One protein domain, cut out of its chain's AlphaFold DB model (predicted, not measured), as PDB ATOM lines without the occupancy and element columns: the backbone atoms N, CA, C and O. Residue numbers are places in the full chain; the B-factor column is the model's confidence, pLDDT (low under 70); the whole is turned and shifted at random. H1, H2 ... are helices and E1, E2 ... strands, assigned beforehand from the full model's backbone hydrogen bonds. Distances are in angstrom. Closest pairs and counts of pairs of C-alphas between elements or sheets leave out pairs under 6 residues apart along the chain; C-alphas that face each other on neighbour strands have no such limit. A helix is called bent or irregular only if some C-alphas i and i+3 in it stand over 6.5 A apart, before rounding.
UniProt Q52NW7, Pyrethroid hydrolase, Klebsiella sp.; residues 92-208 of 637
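What this domain is: This is residues 92 to 208 of the 637 residues of the protein "Pyrethroid hydrolase" of Klebsiella sp. (UniProt Q52NW7). The domain is one strongly twisted wall of seven strands, in which the bent strand E1 passes nearest the mean of the C-alphas, and the long helix H1 runs alongside edge strand E7. The short helix H2 packs on H1 and sits beside the strands of the sheet, the small end helix H3 only grazes the sheet, and residues 138 to 151 form a long loop. The 117 printed residues run H1 E1 E2 E3 H2 E4 E5 E6 E7 H3, class mixed; the mixed sheet has the order E5 E6 E3 E2 E1 E4 E7. The whole is compact and rounded, with a radius of gyration of the C-alphas of 13.5 A and spans of 37 by 34 by 28 A.

Where its parts are: H1, residues 92 to 107, begins with C-alpha 92 at (136.918, 89.880, 80.509) and is 21.8 A long. E1, residues 116 to 125, is 24.5 A long and bends by 51 degrees at residue 119. E2 is residues 131 to 137, 18.4 A long, and E3 residues 152 to 156. H2, residues 158 to 164, is irregular: C-alphas 160 and 163 are 7.6 A apart. E4, residues 170 to 176, measures 17.8 A; E5 is residues 181 to 183 and E6 residues 186 to 189. E7, residues 193 to 199, is 17.2 A long. H3, residues 204 to 208, ends with C-alpha 208 at (141.340, 89.312, 92.993).

How they stand to each other: E1, E2 and E3 form a meander, each strand the antiparallel neighbour of the one before. In the hairpin of E1 and E2, N 121 and O 135 are 2.8 A apart; in that of E2 and E3, N 134 and O 153 are 2.8 A apart. E6 is parallel to E3, with N 187 and O 152 at 2.8 A, and forms an antiparallel hairpin with edge strand E5, with N 183 and O 186 at 2.8 A. On the other side of E1 from E2 runs antiparallel E4, with N 118 and O 173 at 2.9 A. Edge strand E7 is antiparallel to E4, with N 174 and O 196 at 2.9 A. H1 is on the sheet; its closest C-alphas to E7 are those of Asn 96 and Cys 198, 5.4 A apart. With residues 99 to 106 alone H1 touches H2, closest at the C-alphas of Leu 99 and Leu 164, 6.3 A, at a shallow tilt of 28 degrees, opposite ways. H2 is on the sheet at a height of 6.6 A, over none of the strands, but only just: 2 of its C-alphas fall on E3. H3 only grazes the sheet with residues 204 to 206, and is only just apart from H1, 8.1 A at the closest. Every O i to N i+4 pair is within hydrogen-bond range in H1 and H3; in H2 1 of 3 is, beside 2 of 4 O i to N i+3 pairs.

The domain as a whole: The two C-alphas farthest apart, those of Val 94 and Gly 184, are 38.8 A apart. The printed part has no cut. The link from E2 to E3 is long, with 14 residues. Mean pLDDT of the printed part is 92.8, and no printed residue is under 70.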
ATOM      1  N   THR A  92     137.415  88.566  80.912       93.67
ATOM      2  CA  THR A  92     136.918  89.880  80.509       93.67
ATOM      3  C   THR A  92     136.086  89.831  79.236       93.67
ATOM      4  O   THR A  92     135.216  90.679  79.078       93.67
ATOM      5  N   GLU A  93     136.310  88.866  78.339       94.94
ATOM      6  CA  GLU A  93     135.504  88.735  77.119       94.94
ATOM      7  C   GLU A  93     134.076  88.314  77.467       94.94
ATOM      8  O   GLU A  93     133.117  88.953  77.031       94.94
ATOM      9  N   VAL A  94     133.941  87.303  78.332       92.88
ATOM     10  CA  VAL A  94     132.643  86.827  78.830       92.88
ATOM     11  C   VAL A  94     131.913  87.937  79.586       92.88
ATOM     12  O   VAL A  94     130.756  88.227  79.289       92.88
ATOM     13  N   ILE A  95     132.598  88.616  80.512       93.23
ATOM     14  CA  ILE A  95     131.992  89.697  81.305       93.23
ATOM     15  C   ILE A  95     131.538  90.853  80.408       93.23
ATOM     16  O   ILE A  95     130.448  91.389  80.590       93.23
ATOM     17  N   ASN A  96     132.354  91.251  79.432       96.86
ATOM     18  CA  ASN A  96     132.014  92.357  78.538       96.86
ATOM     19  C   ASN A  96     130.863  92.012  77.589       96.86
ATOM     20  O   ASN A  96     130.057  92.893  77.275       96.86
ATOM     21  N   ALA A  97     130.740  90.749  77.173       95.19
ATOM     22  CA  ALA A  97     129.580  90.277  76.424       95.19
ATOM     23  C   ALA A  97     128.293  90.363  77.268       95.19
ATOM     24  O   ALA A  97     127.305  90.937  76.811       95.19
ATOM     25  N   GLU A  98     128.328  89.892  78.521       92.76
ATOM     26  CA  GLU A  98     127.189  89.971  79.451       92.76
ATOM     27  C   GLU A  98     126.784  91.424  79.751       92.76
ATOM     28  O   GLU A  98     125.600  91.764  79.712       92.76
ATOM     29  N   LEU A  99     127.757  92.307  80.004       95.07
ATOM     30  CA  LEU A  99     127.507  93.734  80.224       95.07
ATOM     31  C   LEU A  99     126.869  94.400  79.000       95.07
ATOM     32  O   LEU A  99     125.953  95.208  79.149       95.07
ATOM     33  N   SER A 100     127.324  94.048  77.794       95.50
ATOM     34  CA  SER A 100     126.771  94.581  76.545       95.50
ATOM     35  C   SER A 100     125.318  94.147  76.340       95.50
ATOM     36  O   SER A 100     124.476  94.964  75.966       95.50
ATOM     37  N   GLU A 101     124.996  92.886  76.636       94.17
ATOM     38  CA  GLU A 101     123.627  92.369  76.551       94.17
ATOM     39  C   GLU A 101     122.698  93.029  77.583       94.17
ATOM     40  O   GLU A 101     121.579  93.437  77.256       94.17
ATOM     41  N   GLN A 102     123.161  93.182  78.829       92.45
ATOM     42  CA  GLN A 102     122.402  93.869  79.877       92.45
ATOM     43  C   GLN A 102     122.164  95.340  79.531       92.45
ATOM     44  O   GLN A 102     121.044  95.832  79.671       92.45
ATOM     45  N   LEU A 103     123.188  96.035  79.029       94.96
ATOM     46  CA  LEU A 103     123.061  97.424  78.608       94.96
ATOM     47  C   LEU A 103     122.047  97.574  77.467       94.96
ATOM     48  O   LEU A 103     121.215  98.480  77.504       94.96
ATOM     49  N   ALA A 104     122.071  96.668  76.483       93.16
ATOM     50  CA  ALA A 104     121.103  96.663  75.391       93.16
ATOM     51  C   ALA A 104     119.662  96.533  75.908       93.16
ATOM     52  O   ALA A 104     118.792  97.268  75.447       93.16
ATOM     53  N   LYS A 105     119.422  95.667  76.905       92.13
ATOM     54  CA  LYS A 105     118.113  95.496  77.564       92.13
ATOM     55  C   LYS A 105     117.658  96.756  78.310       92.13
ATOM     56  O   LYS A 105     116.493  97.126  78.208       92.13
ATOM     57  N   ILE A 106     118.562  97.430  79.021       91.98
ATOM     58  CA  ILE A 106     118.252  98.674  79.750       91.98
ATOM     59  C   ILE A 106     117.907  99.807  78.772       91.98
ATOM     60  O   ILE A 106     116.960 100.562  78.987       91.98
ATOM     61  N   ASN A 107     118.644  99.904  77.665       92.38
ATOM     62  CA  ASN A 107     118.505 100.994  76.705       92.38
ATOM     63  C   ASN A 107     117.292 100.879  75.763       92.38
ATOM     64  O   ASN A 107     117.044 101.832  75.029       92.38
ATOM     65  N   VAL A 108     116.524  99.778  75.774       89.93
ATOM     66  CA  VAL A 108     115.383  99.560  74.852       89.93
ATOM     67  C   VAL A 108     114.392 100.730  74.850       89.93
ATOM     68  O   VAL A 108     113.907 101.119  73.791       89.93
ATOM     69  N   ASN A 109     114.123 101.317  76.018       84.94
ATOM     70  CA  ASN A 109     113.154 102.406  76.184       84.94
ATOM     71  C   ASN A 109     113.810 103.787  76.353       84.94
ATOM     72  O   ASN A 109     113.138 104.745  76.733       84.94
ATOM     73  N   LEU A 110     115.119 103.901  76.108       84.62
ATOM     74  CA  LEU A 110     115.866 105.145  76.270       84.62
ATOM     75  C   LEU A 110     116.226 105.726  74.904       84.62
ATOM     76  O   LEU A 110     116.764 105.046  74.031       84.62
ATOM     77  N   SER A 111     115.960 107.018  74.717       83.85
ATOM     78  CA  SER A 111     116.377 107.716  73.505       83.85
ATOM     79  C   SER A 111     117.899 107.807  73.454       83.85
ATOM     80  O   SER A 111     118.541 108.338  74.366       83.85
ATOM     81  N   ARG A 112     118.477 107.305  72.359       82.50
ATOM     82  CA  ARG A 112     119.918 107.381  72.117       82.50
ATOM     83  C   ARG A 112     120.381 108.831  72.224       82.50
ATOM     84  O   ARG A 112     119.794 109.723  71.617       82.50
ATOM     85  N   SER A 113     121.442 109.044  72.987       85.09
ATOM     86  CA  SER A 113     122.028 110.361  73.218       85.09
ATOM     87  C   SER A 113     123.485 110.393  72.770       85.09
ATOM     88  O   SER A 113     124.129 109.348  72.668       85.09
ATOM     89  N   TYR A 114     124.003 111.597  72.509       88.25
ATOM     90  CA  TYR A 114     125.436 111.798  72.304       88.25
ATOM     91  C   TYR A 114     126.201 111.345  73.550       88.25
ATOM     92  O   TYR A 114     125.839 111.721  74.665       88.25
ATOM     93  N   SER A 115     127.221 110.519  73.350       90.68
ATOM     94  CA  SER A 115     128.010 109.894  74.406       90.68
ATOM     95  C   SER A 115     129.485 110.178  74.176       90.68
ATOM     96  O   SER A 115     129.967 110.020  73.054       90.68
ATOM     97  N   GLU A 116     130.198 110.527  75.236       92.78
ATOM     98  CA  GLU A 116     131.643 110.716  75.198       92.78
ATOM     99  C   GLU A 116     132.340 109.510  75.813       92.78
ATOM    100  O   GLU A 116     131.838 108.893  76.757       92.78
ATOM    101  N   LYS A 117     133.500 109.169  75.256       95.56
ATOM    102  CA  LYS A 117     134.342 108.103  75.781       95.56
ATOM    103  C   LYS A 117     135.104 108.608  77.006       95.56
ATOM    104  O   LYS A 117     135.703 109.676  76.963       95.56
ATOM    105  N   GLY A 118     135.136 107.804  78.060       95.44
ATOM    106  CA  GLY A 118     135.939 108.060  79.245       95.44
ATOM    107  C   GLY A 118     136.176 106.794  80.056       95.44
ATOM    108  O   GLY A 118     135.652 105.719  79.755       95.44
ATOM    109  N   TYR A 119     136.977 106.928  81.106       97.48
ATOM    110  CA  TYR A 119     137.339 105.816  81.974       97.48
ATOM    111  C   TYR A 119     136.940 106.107  83.414       97.48
ATOM    112  O   TYR A 119     137.169 107.201  83.931       97.48
ATOM    113  N   LEU A 120     136.379 105.095  84.070       97.16
ATOM    114  CA  LEU A 120     135.811 105.184  85.407       97.16
ATOM    115  C   LEU A 120     136.353 104.056  86.280       97.16
ATOM    116  O   LEU A 120     136.124 102.885  86.005       97.16
ATOM    117  N   ARG A 121     137.027 104.404  87.370       97.65
ATOM    118  CA  ARG A 121     137.471 103.469  88.403       97.65
ATOM    119  C   ARG A 121     136.552 103.588  89.598       97.65
ATOM    120  O   ARG A 121     136.487 104.651  90.208       97.65
ATOM    121  N   LEU A 122     135.895 102.494  89.958       97.25
ATOM    122  CA  LEU A 122     135.076 102.410  91.159       97.25
ATOM    123  C   LEU A 122     135.888 101.836  92.315       97.25
ATOM    124  O   LEU A 122     136.593 100.840  92.180       97.25
ATOM    125  N   GLU A 123     135.755 102.432  93.488       95.70
ATOM    126  CA  GLU A 123     136.356 101.969  94.731       95.70
ATOM    127  C   GLU A 123     135.262 101.388  95.647       95.70
ATOM    128  O   GLU A 123     134.374 100.656  95.194       95.70
ATOM    129  N   LYS A 124     135.332 101.649  96.955       93.13
ATOM    130  CA  LYS A 124     134.335 101.175  97.922       93.13
ATOM    131  C   LYS A 124     132.995 101.891  97.696       93.13
ATOM    132  O   LYS A 124     132.974 103.073  97.360       93.13
ATOM    133  N   ALA A 125     131.883 101.199  97.943       91.44
ATOM    134  CA  ALA A 125     130.570 101.843  98.035       91.44
ATOM    135  C   ALA A 125     130.565 102.938  99.124       91.44
ATOM    136  O   ALA A 125     131.195 102.768 100.175       91.44
ATOM    137  N   THR A 126     129.861 104.048  98.889       88.62
ATOM    138  CA  THR A 126     129.821 105.201  99.816       88.62
ATOM    139  C   THR A 126     128.957 104.944 101.053       88.62
ATOM    140  O   THR A 126     129.138 105.600 102.075       88.62
ATOM    141  N   GLY A 127     128.048 103.969 100.972       81.47
ATOM    142  CA  GLY A 127     127.021 103.680 101.976       81.47
ATOM    143  C   GLY A 127     125.614 103.994 101.469       81.47
ATOM    144  O   GLY A 127     124.676 103.312 101.878       81.47
ATOM    145  N   SER A 128     125.484 104.936 100.530       84.86
ATOM    146  CA  SER A 128     124.254 105.133  99.757       84.86
ATOM    147  C   SER A 128     124.078 104.007  98.737       84.86
ATOM    148  O   SER A 128     125.049 103.384  98.293       84.86
ATOM    149  N   GLU A 129     122.832 103.745  98.355       83.56
ATOM    150  CA  GLU A 129     122.517 102.773  97.315       83.56
ATOM    151  C   GLU A 129     123.065 103.232  95.956       83.56
ATOM    152  O   GLU A 129     123.013 104.418  95.633       83.56
ATOM    153  N   ASN A 130     123.620 102.297  95.178       90.31
ATOM    154  CA  ASN A 130     124.093 102.546  93.811       90.31
ATOM    155  C   ASN A 130     125.146 103.671  93.685       90.31
ATOM    156  O   ASN A 130     125.277 104.288  92.624       90.31
ATOM    157  N   GLU A 131     125.900 103.944  94.760       94.35
ATOM    158  CA  GLU A 131     126.960 104.956  94.808       94.35
ATOM    159  C   GLU A 131     128.314 104.378  95.247       94.35
ATOM    160  O   GLU A 131     128.437 103.650  96.241       94.35
ATOM    161  N   TRP A 132     129.369 104.791  94.547       96.13
ATOM    162  CA  TRP A 132     130.748 104.394  94.819       96.13
ATOM    163  C   TRP A 132     131.676 105.596  94.837       96.13
ATOM    164  O   TRP A 132     131.513 106.526  94.051       96.13
ATOM    165  N   TRP A 133     132.696 105.545  95.691       96.53
ATOM    166  CA  TRP A 133     133.863 106.401  95.511       96.53
ATOM    167  C   TRP A 133     134.495 106.088  94.161       96.53
ATOM    168  O   TRP A 133     134.598 104.917  93.792       96.53
ATOM    169  N   ALA A 134     134.889 107.116  93.421       97.13
ATOM    170  CA  ALA A 134     135.339 106.956  92.053       97.13
ATOM    171  C   ALA A 134     136.579 107.795  91.738       97.13
ATOM    172  O   ALA A 134     136.918 108.748  92.438       97.13
ATOM    173  N   LYS A 135     137.258 107.415  90.661       96.77
ATOM    174  CA  LYS A 135     138.269 108.212  89.965       96.77
ATOM    175  C   LYS A 135     137.996 108.125  88.473       96.77
ATOM    176  O   LYS A 135     137.455 107.123  88.007       96.77
ATOM    177  N   ILE A 136     138.387 109.149  87.734       95.71
ATOM    178  CA  ILE A 136     138.189 109.213  86.290       95.71
ATOM    179  C   ILE A 136     139.502 109.491  85.575       95.71
ATOM    180  O   ILE A 136     140.453 109.992  86.178       95.71
ATOM    181  N   LYS A 137     139.540 109.177  84.284       94.90
ATOM    182  CA  LYS A 137     140.562 109.683  83.371       94.90
ATOM    183  C   LYS A 137     139.975 109.863  81.961       94.90
ATOM    184  O   LYS A 137     139.160 109.026  81.557       94.90
ATOM    185  N   PRO A 138     140.323 110.937  81.227       91.37
ATOM    186  CA  PRO A 138     139.804 111.173  79.877       91.37
ATOM    187  C   PRO A 138     140.287 110.130  78.865       91.37
ATOM    188  O   PRO A 138     139.484 109.550  78.139       91.37
ATOM    189  N   SER A 139     141.591 109.843  78.857       93.09
ATOM    190  CA  SER A 139     142.218 108.890  77.937       93.09
ATOM    191  C   SER A 139     142.841 107.712  78.680       93.09
ATOM    192  O   SER A 139     143.138 107.782  79.871       93.09
ATOM    193  N   GLN A 140     143.091 106.607  77.975       89.96
ATOM    194  CA  GLN A 140     143.648 105.392  78.579       89.96
ATOM    195  C   GLN A 140     145.032 105.612  79.210       89.96
ATOM    196  O   GLN A 140     145.339 104.978  80.218       89.96
ATOM    197  N   ASN A 141     145.836 106.512  78.644       91.95
ATOM    198  CA  ASN A 141     147.209 106.778  79.083       91.95
ATOM    199  C   ASN A 141     147.311 107.840  80.188       91.95
ATOM    200  O   ASN A 141     148.406 108.075  80.688       91.95
ATOM    201  N   ASP A 142     146.196 108.470  80.559       93.26
ATOM    202  CA  ASP A 142     146.171 109.476  81.616       93.26
ATOM    203  C   ASP A 142     146.168 108.815  83.005       93.26
ATOM    204  O   ASP A 142     145.778 107.651  83.181       93.26
ATOM    205  N   ASP A 143     146.554 109.585  84.019       94.25
ATOM    206  CA  ASP A 143     146.485 109.150  85.409       94.25
ATOM    207  C   ASP A 143     145.057 109.209  85.965       94.25
ATOM    208  O   ASP A 143     144.238 110.063  85.620       94.25
ATOM    209  N   TRP A 144     144.759 108.293  86.888       95.52
ATOM    210  CA  TRP A 144     143.491 108.294  87.612       95.52
ATOM    211  C   TRP A 144     143.415 109.479  88.570       95.52
ATOM    212  O   TRP A 144     144.134 109.517  89.571       95.52
ATOM    213  N   GLN A 145     142.469 110.378  88.330       94.73
ATOM    214  CA  GLN A 145     142.284 111.598  89.112       94.73
ATOM    215  C   GLN A 145     140.863 111.724  89.663       94.73
ATOM    216  O   GLN A 145     139.931 111.029  89.248       94.73
ATOM    217  N   GLN A 146     140.710 112.601  90.649       94.08
ATOM    218  CA  GLN A 146     139.398 113.091  91.057       94.08
ATOM    219  C   GLN A 146     138.858 114.037  89.975       94.08
ATOM    220  O   GLN A 146     139.634 114.625  89.228       94.08
ATOM    221  N   PHE A 147     137.536 114.196  89.895       91.36
ATOM    222  CA  PHE A 147     136.911 115.165  88.997       91.36
ATOM    223  C   PHE A 147     137.347 116.605  89.327       91.36
ATOM    224  O   PHE A 147     137.582 117.399  88.423       91.36
ATOM    225  N   GLU A 148     137.507 116.921  90.618       89.78
ATOM    226  CA  GLU A 148     138.105 118.173  91.102       89.78
ATOM    227  C   GLU A 148     139.362 117.869  91.943       89.78
ATOM    228  O   GLU A 148     139.302 116.956  92.773       89.78
ATOM    229  N   PRO A 149     140.470 118.628  91.801       84.98
ATOM    230  CA  PRO A 149     141.736 118.360  92.499       84.98
ATOM    231  C   PRO A 149     141.636 118.249  94.031       84.98
ATOM    232  O   PRO A 149     142.271 117.377  94.618       84.98
ATOM    233  N   ASP A 150     140.806 119.083  94.668       85.52
ATOM    234  CA  ASP A 150     140.660 119.161  96.134       85.52
ATOM    235  C   ASP A 150     139.398 118.449  96.668       85.52
ATOM    236  O   ASP A 150     139.011 118.616  97.831       85.52
ATOM    237  N   GLY A 151     138.720 117.681  95.811       89.94
ATOM    238  CA  GLY A 151     137.434 117.052  96.102       89.94
ATOM    239  C   GLY A 151     137.471 115.526  96.087       89.94
ATOM    240  O   GLY A 151     138.446 114.889  95.695       89.94
ATOM    241  N   TYR A 152     136.355 114.926  96.496       93.76
ATOM    242  CA  TYR A 152     136.102 113.502  96.276       93.76
ATOM    243  C   TYR A 152     135.118 113.314  95.130       93.76
ATOM    244  O   TYR A 152     134.158 114.066  95.003       93.76
ATOM    245  N   THR A 153     135.297 112.266  94.343       96.08
ATOM    246  CA  THR A 153     134.379 111.913  93.263       96.08
ATOM    247  C   THR A 153     133.535 110.736  93.710       96.08
ATOM    248  O   THR A 153     134.051 109.722  94.185       96.08
ATOM    249  N   ILE A 154     132.228 110.875  93.560       96.56
ATOM    250  CA  ILE A 154     131.258 109.807  93.745       96.56
ATOM    251  C   ILE A 154     130.650 109.527  92.380       96.56
ATOM    252  O   ILE A 154     130.263 110.452  91.673       96.56
ATOM    253  N   PHE A 155     130.546 108.261  92.012       96.82
ATOM    254  CA  PHE A 155     129.749 107.841  90.873       96.82
ATOM    255  C   PHE A 155     128.445 107.230  91.372       96.82
ATOM    256  O   PHE A 155     128.474 106.299  92.178       96.82
ATOM    257  N   SER A 156     127.322 107.754  90.893       95.70
ATOM    258  CA  SER A 156     125.988 107.204  91.098       95.70
ATOM    259  C   SER A 156     125.489 106.623  89.781       95.70
ATOM    260  O   SER A 156     125.309 107.358  88.812       95.70
ATOM    261  N   SER A 157     125.237 105.316  89.726       92.12
ATOM    262  CA  SER A 157     124.685 104.697  88.513       92.12
ATOM    263  C   SER A 157     123.200 105.001  88.316       92.12
ATOM    264  O   SER A 157     122.675 104.764  87.232       92.12
ATOM    265  N   ARG A 158     122.513 105.487  89.363       86.33
ATOM    266  CA  ARG A 158     121.045 105.448  89.492       86.33
ATOM    267  C   ARG A 158     120.507 104.009  89.401       86.33
ATOM    268  O   ARG A 158     121.260 103.059  89.174       86.33
ATOM    269  N   ASP A 159     119.202 103.848  89.593       82.84
ATOM    270  CA  ASP A 159     118.590 102.521  89.749       82.84
ATOM    271  C   ASP A 159     118.614 101.690  88.460       82.84
ATOM    272  O   ASP A 159     118.873 100.492  88.500       82.84
ATOM    273  N   HIS A 160     118.423 102.315  87.293       87.47
ATOM    274  CA  HIS A 160     118.323 101.581  86.026       87.47
ATOM    275  C   HIS A 160     119.665 101.050  85.492       87.47
ATOM    276  O   HIS A 160     119.649 100.081  84.741       87.47
ATOM    277  N   TYR A 161     120.815 101.621  85.882       93.54
ATOM    278  CA  TYR A 161     122.145 101.097  85.512       93.54
ATOM    279  C   TYR A 161     122.868 100.380  86.662       93.54
ATOM    280  O   TYR A 161     124.008  99.946  86.487       93.54
ATOM    281  N   ALA A 162     122.235 100.236  87.830       88.70
ATOM    282  CA  ALA A 162     122.844  99.653  89.027       88.70
ATOM    283  C   ALA A 162     123.505  98.288  88.785       88.70
ATOM    284  O   ALA A 162     124.600  98.033  89.285       88.70
ATOM    285  N   SER A 163     122.880  97.432  87.969       88.26
ATOM    286  CA  SER A 163     123.361  96.073  87.696       88.26
ATOM    287  C   SER A 163     124.670  96.005  86.902       88.26
ATOM    288  O   SER A 163     125.311  94.958  86.891       88.26
ATOM    289  N   LEU A 164     125.081  97.095  86.246       94.09
ATOM    290  CA  LEU A 164     126.270  97.120  85.387       94.09
ATOM    291  C   LEU A 164     127.576  97.364  86.163       94.09
ATOM    292  O   LEU A 164     128.668  97.090  85.658       94.09
ATOM    293  N   PHE A 165     127.483  97.889  87.387       94.33
ATOM    294  CA  PHE A 165     128.628  98.408  88.129       94.33
ATOM    295  C   PHE A 165     128.937  97.599  89.390       94.33
ATOM    296  O   PHE A 165     128.057  97.171  90.135       94.33
ATOM    297  N   LYS A 166     130.232  97.410  89.661       90.91
ATOM    298  CA  LYS A 166     130.747  96.694  90.833       90.91
ATOM    299  C   LYS A 166     131.922  97.454  91.447       90.91
ATOM    300  O   LYS A 166     132.742  98.034  90.743       90.91
ATOM    301  N   SER A 167     132.032  97.412  92.776       93.03
ATOM    302  CA  SER A 167     133.171  97.980  93.506       93.03
ATOM    303  C   SER A 167     134.509  97.394  93.053       93.03
ATOM    304  O   SER A 167     134.610  96.192  92.792       93.03
ATOM    305  N   TYR A 168     135.553  98.226  93.083       95.64
ATOM    306  CA  TYR A 168     136.930  97.865  92.715       95.64
ATOM    307  C   TYR A 168     137.110  97.446  91.249       95.64
ATOM    308  O   TYR A 168     138.090  96.770  90.927       95.64
ATOM    309  N   SER A 169     136.180  97.836  90.380       96.58
ATOM    310  CA  SER A 169     136.254  97.618  88.937       96.58
ATOM    311  C   SER A 169     136.589  98.912  88.205       96.58
ATOM    312  O   SER A 169     136.130  99.991  88.586       96.58
ATOM    313  N   ASP A 170     137.353  98.774  87.130       97.26
ATOM    314  CA  ASP A 170     137.703  99.842  86.210       97.26
ATOM    315  C   ASP A 170     136.947  99.617  84.901       97.26
ATOM    316  O   ASP A 170     136.914  98.503  84.380       97.26
ATOM    317  N   TYR A 171     136.344 100.671  84.368       97.77
ATOM    318  CA  TYR A 171     135.498 100.619  83.189       97.77
ATOM    319  C   TYR A 171     135.982 101.602  82.127       97.77
ATOM    320  O   TYR A 171     136.350 102.734  82.437       97.77
ATOM    321  N   GLU A 172     135.927 101.175  80.873       97.78
ATOM    322  CA  GLU A 172     135.812 102.050  79.710       97.78
ATOM    323  C   GLU A 172     134.318 102.237  79.428       97.78
ATOM    324  O   GLU A 172     133.596 101.254  79.240       97.78
ATOM    325  N   ILE A 173     133.843 103.481  79.427       96.80
ATOM    326  CA  ILE A 173     132.444 103.811  79.143       96.80
ATOM    327  C   ILE A 173     132.350 104.835  78.021       96.80
ATOM    328  O   ILE A 173     133.155 105.758  77.936       96.80
ATOM    329  N   GLU A 174     131.331 104.694  77.184       96.86
ATOM    330  CA  GLU A 174     130.838 105.771  76.333       96.86
ATOM    331  C   GLU A 174     129.496 106.208  76.921       96.86
ATOM    332  O   GLU A 174     128.530 105.443  76.918       96.86
ATOM    333  N   ALA A 175     129.436 107.404  77.507       95.14
ATOM    334  CA  ALA A 175     128.258 107.855  78.242       95.14
ATOM    335  C   ALA A 175     128.017 109.361  78.109       95.14
ATOM    336  O   ALA A 175     128.936 110.148  77.900       95.14
ATOM    337  N   LYS A 176     126.755 109.765  78.259       94.68
ATOM    338  CA  LYS A 176     126.366 111.152  78.501       94.68
ATOM    339  C   LYS A 176     126.358 111.387  80.004       94.68
ATOM    340  O   LYS A 176     125.488 110.862  80.700       94.68
ATOM    341  N   ILE A 177     127.305 112.172  80.499       92.31
ATOM    342  CA  ILE A 177     127.371 112.581  81.905       92.31
ATOM    343  C   ILE A 177     127.102 114.092  81.940       92.31
ATOM    344  O   ILE A 177     127.906 114.851  81.402       92.31
ATOM    345  N   PRO A 178     125.964 114.552  82.488       91.86
ATOM    346  CA  PRO A 178     125.666 115.976  82.602       91.86
ATOM    347  C   PRO A 178     126.552 116.646  83.659       91.86
ATOM    348  O   PRO A 178     127.377 116.007  84.316       91.86
ATOM    349  N   LEU A 179     126.344 117.951  83.846       89.97
ATOM    350  CA  LEU A 179     126.990 118.724  84.904       89.97
ATOM    351  C   LEU A 179     126.857 118.014  86.268       89.97
ATOM    352  O   LEU A 179     125.737 117.703  86.684       89.97
ATOM    353  N   PRO A 180     127.975 117.761  86.969       90.49
ATOM    354  CA  PRO A 180     127.949 117.023  88.224       90.49
ATOM    355  C   PRO A 180     127.196 117.741  89.345       90.49
ATOM    356  O   PRO A 180     127.193 118.970  89.435       90.49
ATOM    357  N   LEU A 181     126.626 116.969  90.270       91.77
ATOM    358  CA  LEU A 181     125.991 117.508  91.475       91.77
ATOM    359  C   LEU A 181     127.026 117.667  92.591       91.77
ATOM    360  O   LEU A 181     127.857 116.787  92.801       91.77
ATOM    361  N   ARG A 182     126.952 118.750  93.369       90.94
ATOM    362  CA  ARG A 182     127.794 118.916  94.563       90.94
ATOM    363  C   ARG A 182     127.086 118.401  95.814       90.94
ATOM    364  O   ARG A 182     125.963 118.798  96.109       90.94
ATOM    365  N   ARG A 183     127.775 117.555  96.583       90.02
ATOM    366  CA  ARG A 183     127.363 117.077  97.912       90.02
ATOM    367  C   ARG A 183     128.503 117.330  98.903       90.02
ATOM    368  O   ARG A 183     129.373 116.488  99.113       90.02
ATOM    369  N   GLY A 184     128.522 118.519  99.506       88.59
ATOM    370  CA  GLY A 184     129.625 118.949 100.375       88.59
ATOM    371  C   GLY A 184     130.939 119.083  99.595       88.59
ATOM    372  O   GLY A 184     130.972 119.764  98.576       88.59
ATOM    373  N   LYS A 185     132.009 118.417 100.059       90.11
ATOM    374  CA  LYS A 185     133.306 118.328  99.350       90.11
ATOM    375  C   LYS A 185     133.332 117.279  98.226       90.11
ATOM    376  O   LYS A 185     134.374 117.076  97.609       90.11
ATOM    377  N   ALA A 186     132.229 116.560  98.015       92.07
ATOM    378  CA  ALA A 186     132.141 115.538  96.987       92.07
ATOM    379  C   ALA A 186     131.406 116.050  95.744       92.07
ATOM    380  O   ALA A 186     130.395 116.751  95.842       92.07
ATOM    381  N   VAL A 187     131.895 115.638  94.582       94.39
ATOM    382  CA  VAL A 187     131.255 115.802  93.283       94.39
ATOM    383  C   VAL A 187     130.641 114.467  92.877       94.39
ATOM    384  O   VAL A 187     131.324 113.445  92.860       94.39
ATOM    385  N   VAL A 188     129.346 114.468  92.570       95.29
ATOM    386  CA  VAL A 188     128.579 113.281  92.190       95.29
ATOM    387  C   VAL A 188     128.370 113.277  90.680       95.29
ATOM    388  O   VAL A 188     127.620 114.093  90.138       95.29
ATOM    389  N   LEU A 189     129.028 112.332  90.015       95.42
ATOM    390  CA  LEU A 189     128.835 111.993  88.612       95.42
ATOM    391  C   LEU A 189     127.710 110.972  88.493       95.42
ATOM    392  O   LEU A 189     127.627 110.042  89.293       95.42
ATOM    393  N   TYR A 190     126.874 111.110  87.473       94.53
ATOM    394  CA  TYR A 190     125.878 110.102  87.129       94.53
ATOM    395  C   TYR A 190     125.676 110.070  85.613       94.53
ATOM    396  O   TYR A 190     125.731 111.121  84.977       94.53
ATOM    397  N   PRO A 191     125.444 108.901  85.007       93.73
ATOM    398  CA  PRO A 191     125.141 108.818  83.588       93.73
ATOM    399  C   PRO A 191     123.660 109.141  83.343       93.73
ATOM    400  O   PRO A 191     122.778 108.628  84.030       93.73
ATOM    401  N   GLU A 192     123.373 109.980  82.349       92.16
ATOM    402  CA  GLU A 192     122.029 110.090  81.760       92.16
ATOM    403  C   GLU A 192     121.770 108.973  80.750       92.16
ATOM    404  O   GLU A 192     120.642 108.509  80.614       92.16
ATOM    405  N   TYR A 193     122.812 108.555  80.031       94.13
ATOM    406  CA  TYR A 193     122.746 107.500  79.028       94.13
ATOM    407  C   TYR A 193     124.120 106.851  78.872       94.13
ATOM    408  O   TYR A 193     125.119 107.563  78.781       94.13
ATOM    409  N   ILE A 194     124.180 105.524  78.801       95.56
ATOM    410  CA  ILE A 194     125.405 104.769  78.500       95.56
ATOM    411  C   ILE A 194     125.207 104.088  77.145       95.56
ATOM    412  O   ILE A 194     124.274 103.310  76.983       95.56
ATOM    413  N   SER A 195     126.064 104.365  76.164       95.28
ATOM    414  CA  SER A 195     126.031 103.716  74.845       95.28
ATOM    415  C   SER A 195     126.916 102.470  74.789       95.28
ATOM    416  O   SER A 195     126.592 101.529  74.066       95.28
ATOM    417  N   ARG A 196     127.995 102.435  75.581       96.42
ATOM    418  CA  ARG A 196     128.906 101.291  75.695       96.42
ATOM    419  C   ARG A 196     129.544 101.229  77.078       96.42
ATOM    420  O   ARG A 196     129.851 102.258  77.673       96.42
ATOM    421  N   ILE A 197     129.784 100.015  77.559       97.26
ATOM    422  CA  ILE A 197     130.524  99.744  78.792       97.26
ATOM    423  C   ILE A 197     131.400  98.505  78.611       97.26
ATOM    424  O   ILE A 197     130.957  97.497  78.064       97.26
ATOM    425  N   CYS A 198     132.645  98.575  79.071       97.43
ATOM    426  CA  CYS A 198     133.563  97.444  79.135       97.43
ATOM    427  C   CYS A 198     134.352  97.503  80.446       97.43
ATOM    428  O   CYS A 198     134.897  98.549  80.787       97.43
ATOM    429  N   VAL A 199     134.449  96.393  81.172       96.62
ATOM    430  CA  VAL A 199     135.384  96.251  82.290       96.62
ATOM    431  C   VAL A 199     136.803  96.041  81.762       96.62
ATOM    432  O   VAL A 199     137.022  95.315  80.786       96.62
ATOM    433  N   LEU A 200     137.774  96.671  82.417       96.21
ATOM    434  CA  LEU A 200     139.186  96.566  82.071       96.21
ATOM    435  C   LEU A 200     139.856  95.383  82.795       96.21
ATOM    436  O   LEU A 200     139.585  95.174  83.984       96.21
ATOM    437  N   PRO A 201     140.785  94.653  82.145       93.58
ATOM    438  CA  PRO A 201     141.507  93.531  82.759       93.58
ATOM    439  C   PRO A 201     142.323  93.906  84.004       93.58
ATOM    440  O   PRO A 201     142.511  93.088  84.900       93.58
ATOM    441  N   GLU A 202     142.789  95.155  84.079       91.97
ATOM    442  CA  GLU A 202     143.595  95.685  85.189       91.97
ATOM    443  C   GLU A 202     142.781  95.964  86.462       91.97
ATOM    444  O   GLU A 202     143.344  96.326  87.498       91.97
ATOM    445  N   SER A 203     141.457  95.799  86.400       94.72
ATOM    446  CA  SER A 203     140.560  95.998  87.533       94.72
ATOM    447  C   SER A 203     141.003  95.179  88.746       94.72
ATOM    448  O   SER A 203     141.194  93.963  88.663       94.72
ATOM    449  N   ARG A 204     141.057  95.814  89.924       94.36
ATOM    450  CA  ARG A 204     141.363  95.125  91.193       94.36
ATOM    451  C   ARG A 204     140.401  93.967  91.473       94.36
ATOM    452  O   ARG A 204     140.802  92.955  92.042       94.36
ATOM    453  N   SER A 205     139.135  94.105  91.081       92.28
ATOM    454  CA  SER A 205     138.124  93.052  91.188       92.28
ATOM    455  C   SER A 205     138.481  91.815  90.350       92.28
ATOM    456  O   SER A 205     138.385  90.706  90.867       92.28
ATOM    457  N   ILE A 206     138.958  91.998  89.116       94.16
ATOM    458  CA  ILE A 206     139.383  90.925  88.199       94.16
ATOM    459  C   ILE A 206     140.651  90.239  88.716       94.16
ATOM    460  O   ILE A 206     140.681  89.015  88.838       94.16
ATOM    461  N   GLN A 207     141.662  91.017  89.112       94.51
ATOM    462  CA  GLN A 207     142.909  90.492  89.686       94.51
ATOM    463  C   GLN A 207     142.646  89.633  90.929       94.51
ATOM    464  O   GLN A 207     143.190  88.538  91.073       94.51
ATOM    465  N   ARG A 208     141.739  90.078  91.808       92.18
ATOM    466  CA  ARG A 208     141.340  89.312  92.993       92.18
ATOM    467  C   ARG A 208     140.727  87.956  92.632       92.18
ATOM    468  O   ARG A 208     141.011  86.967  93.305       92.18
TER     469      ARG A 208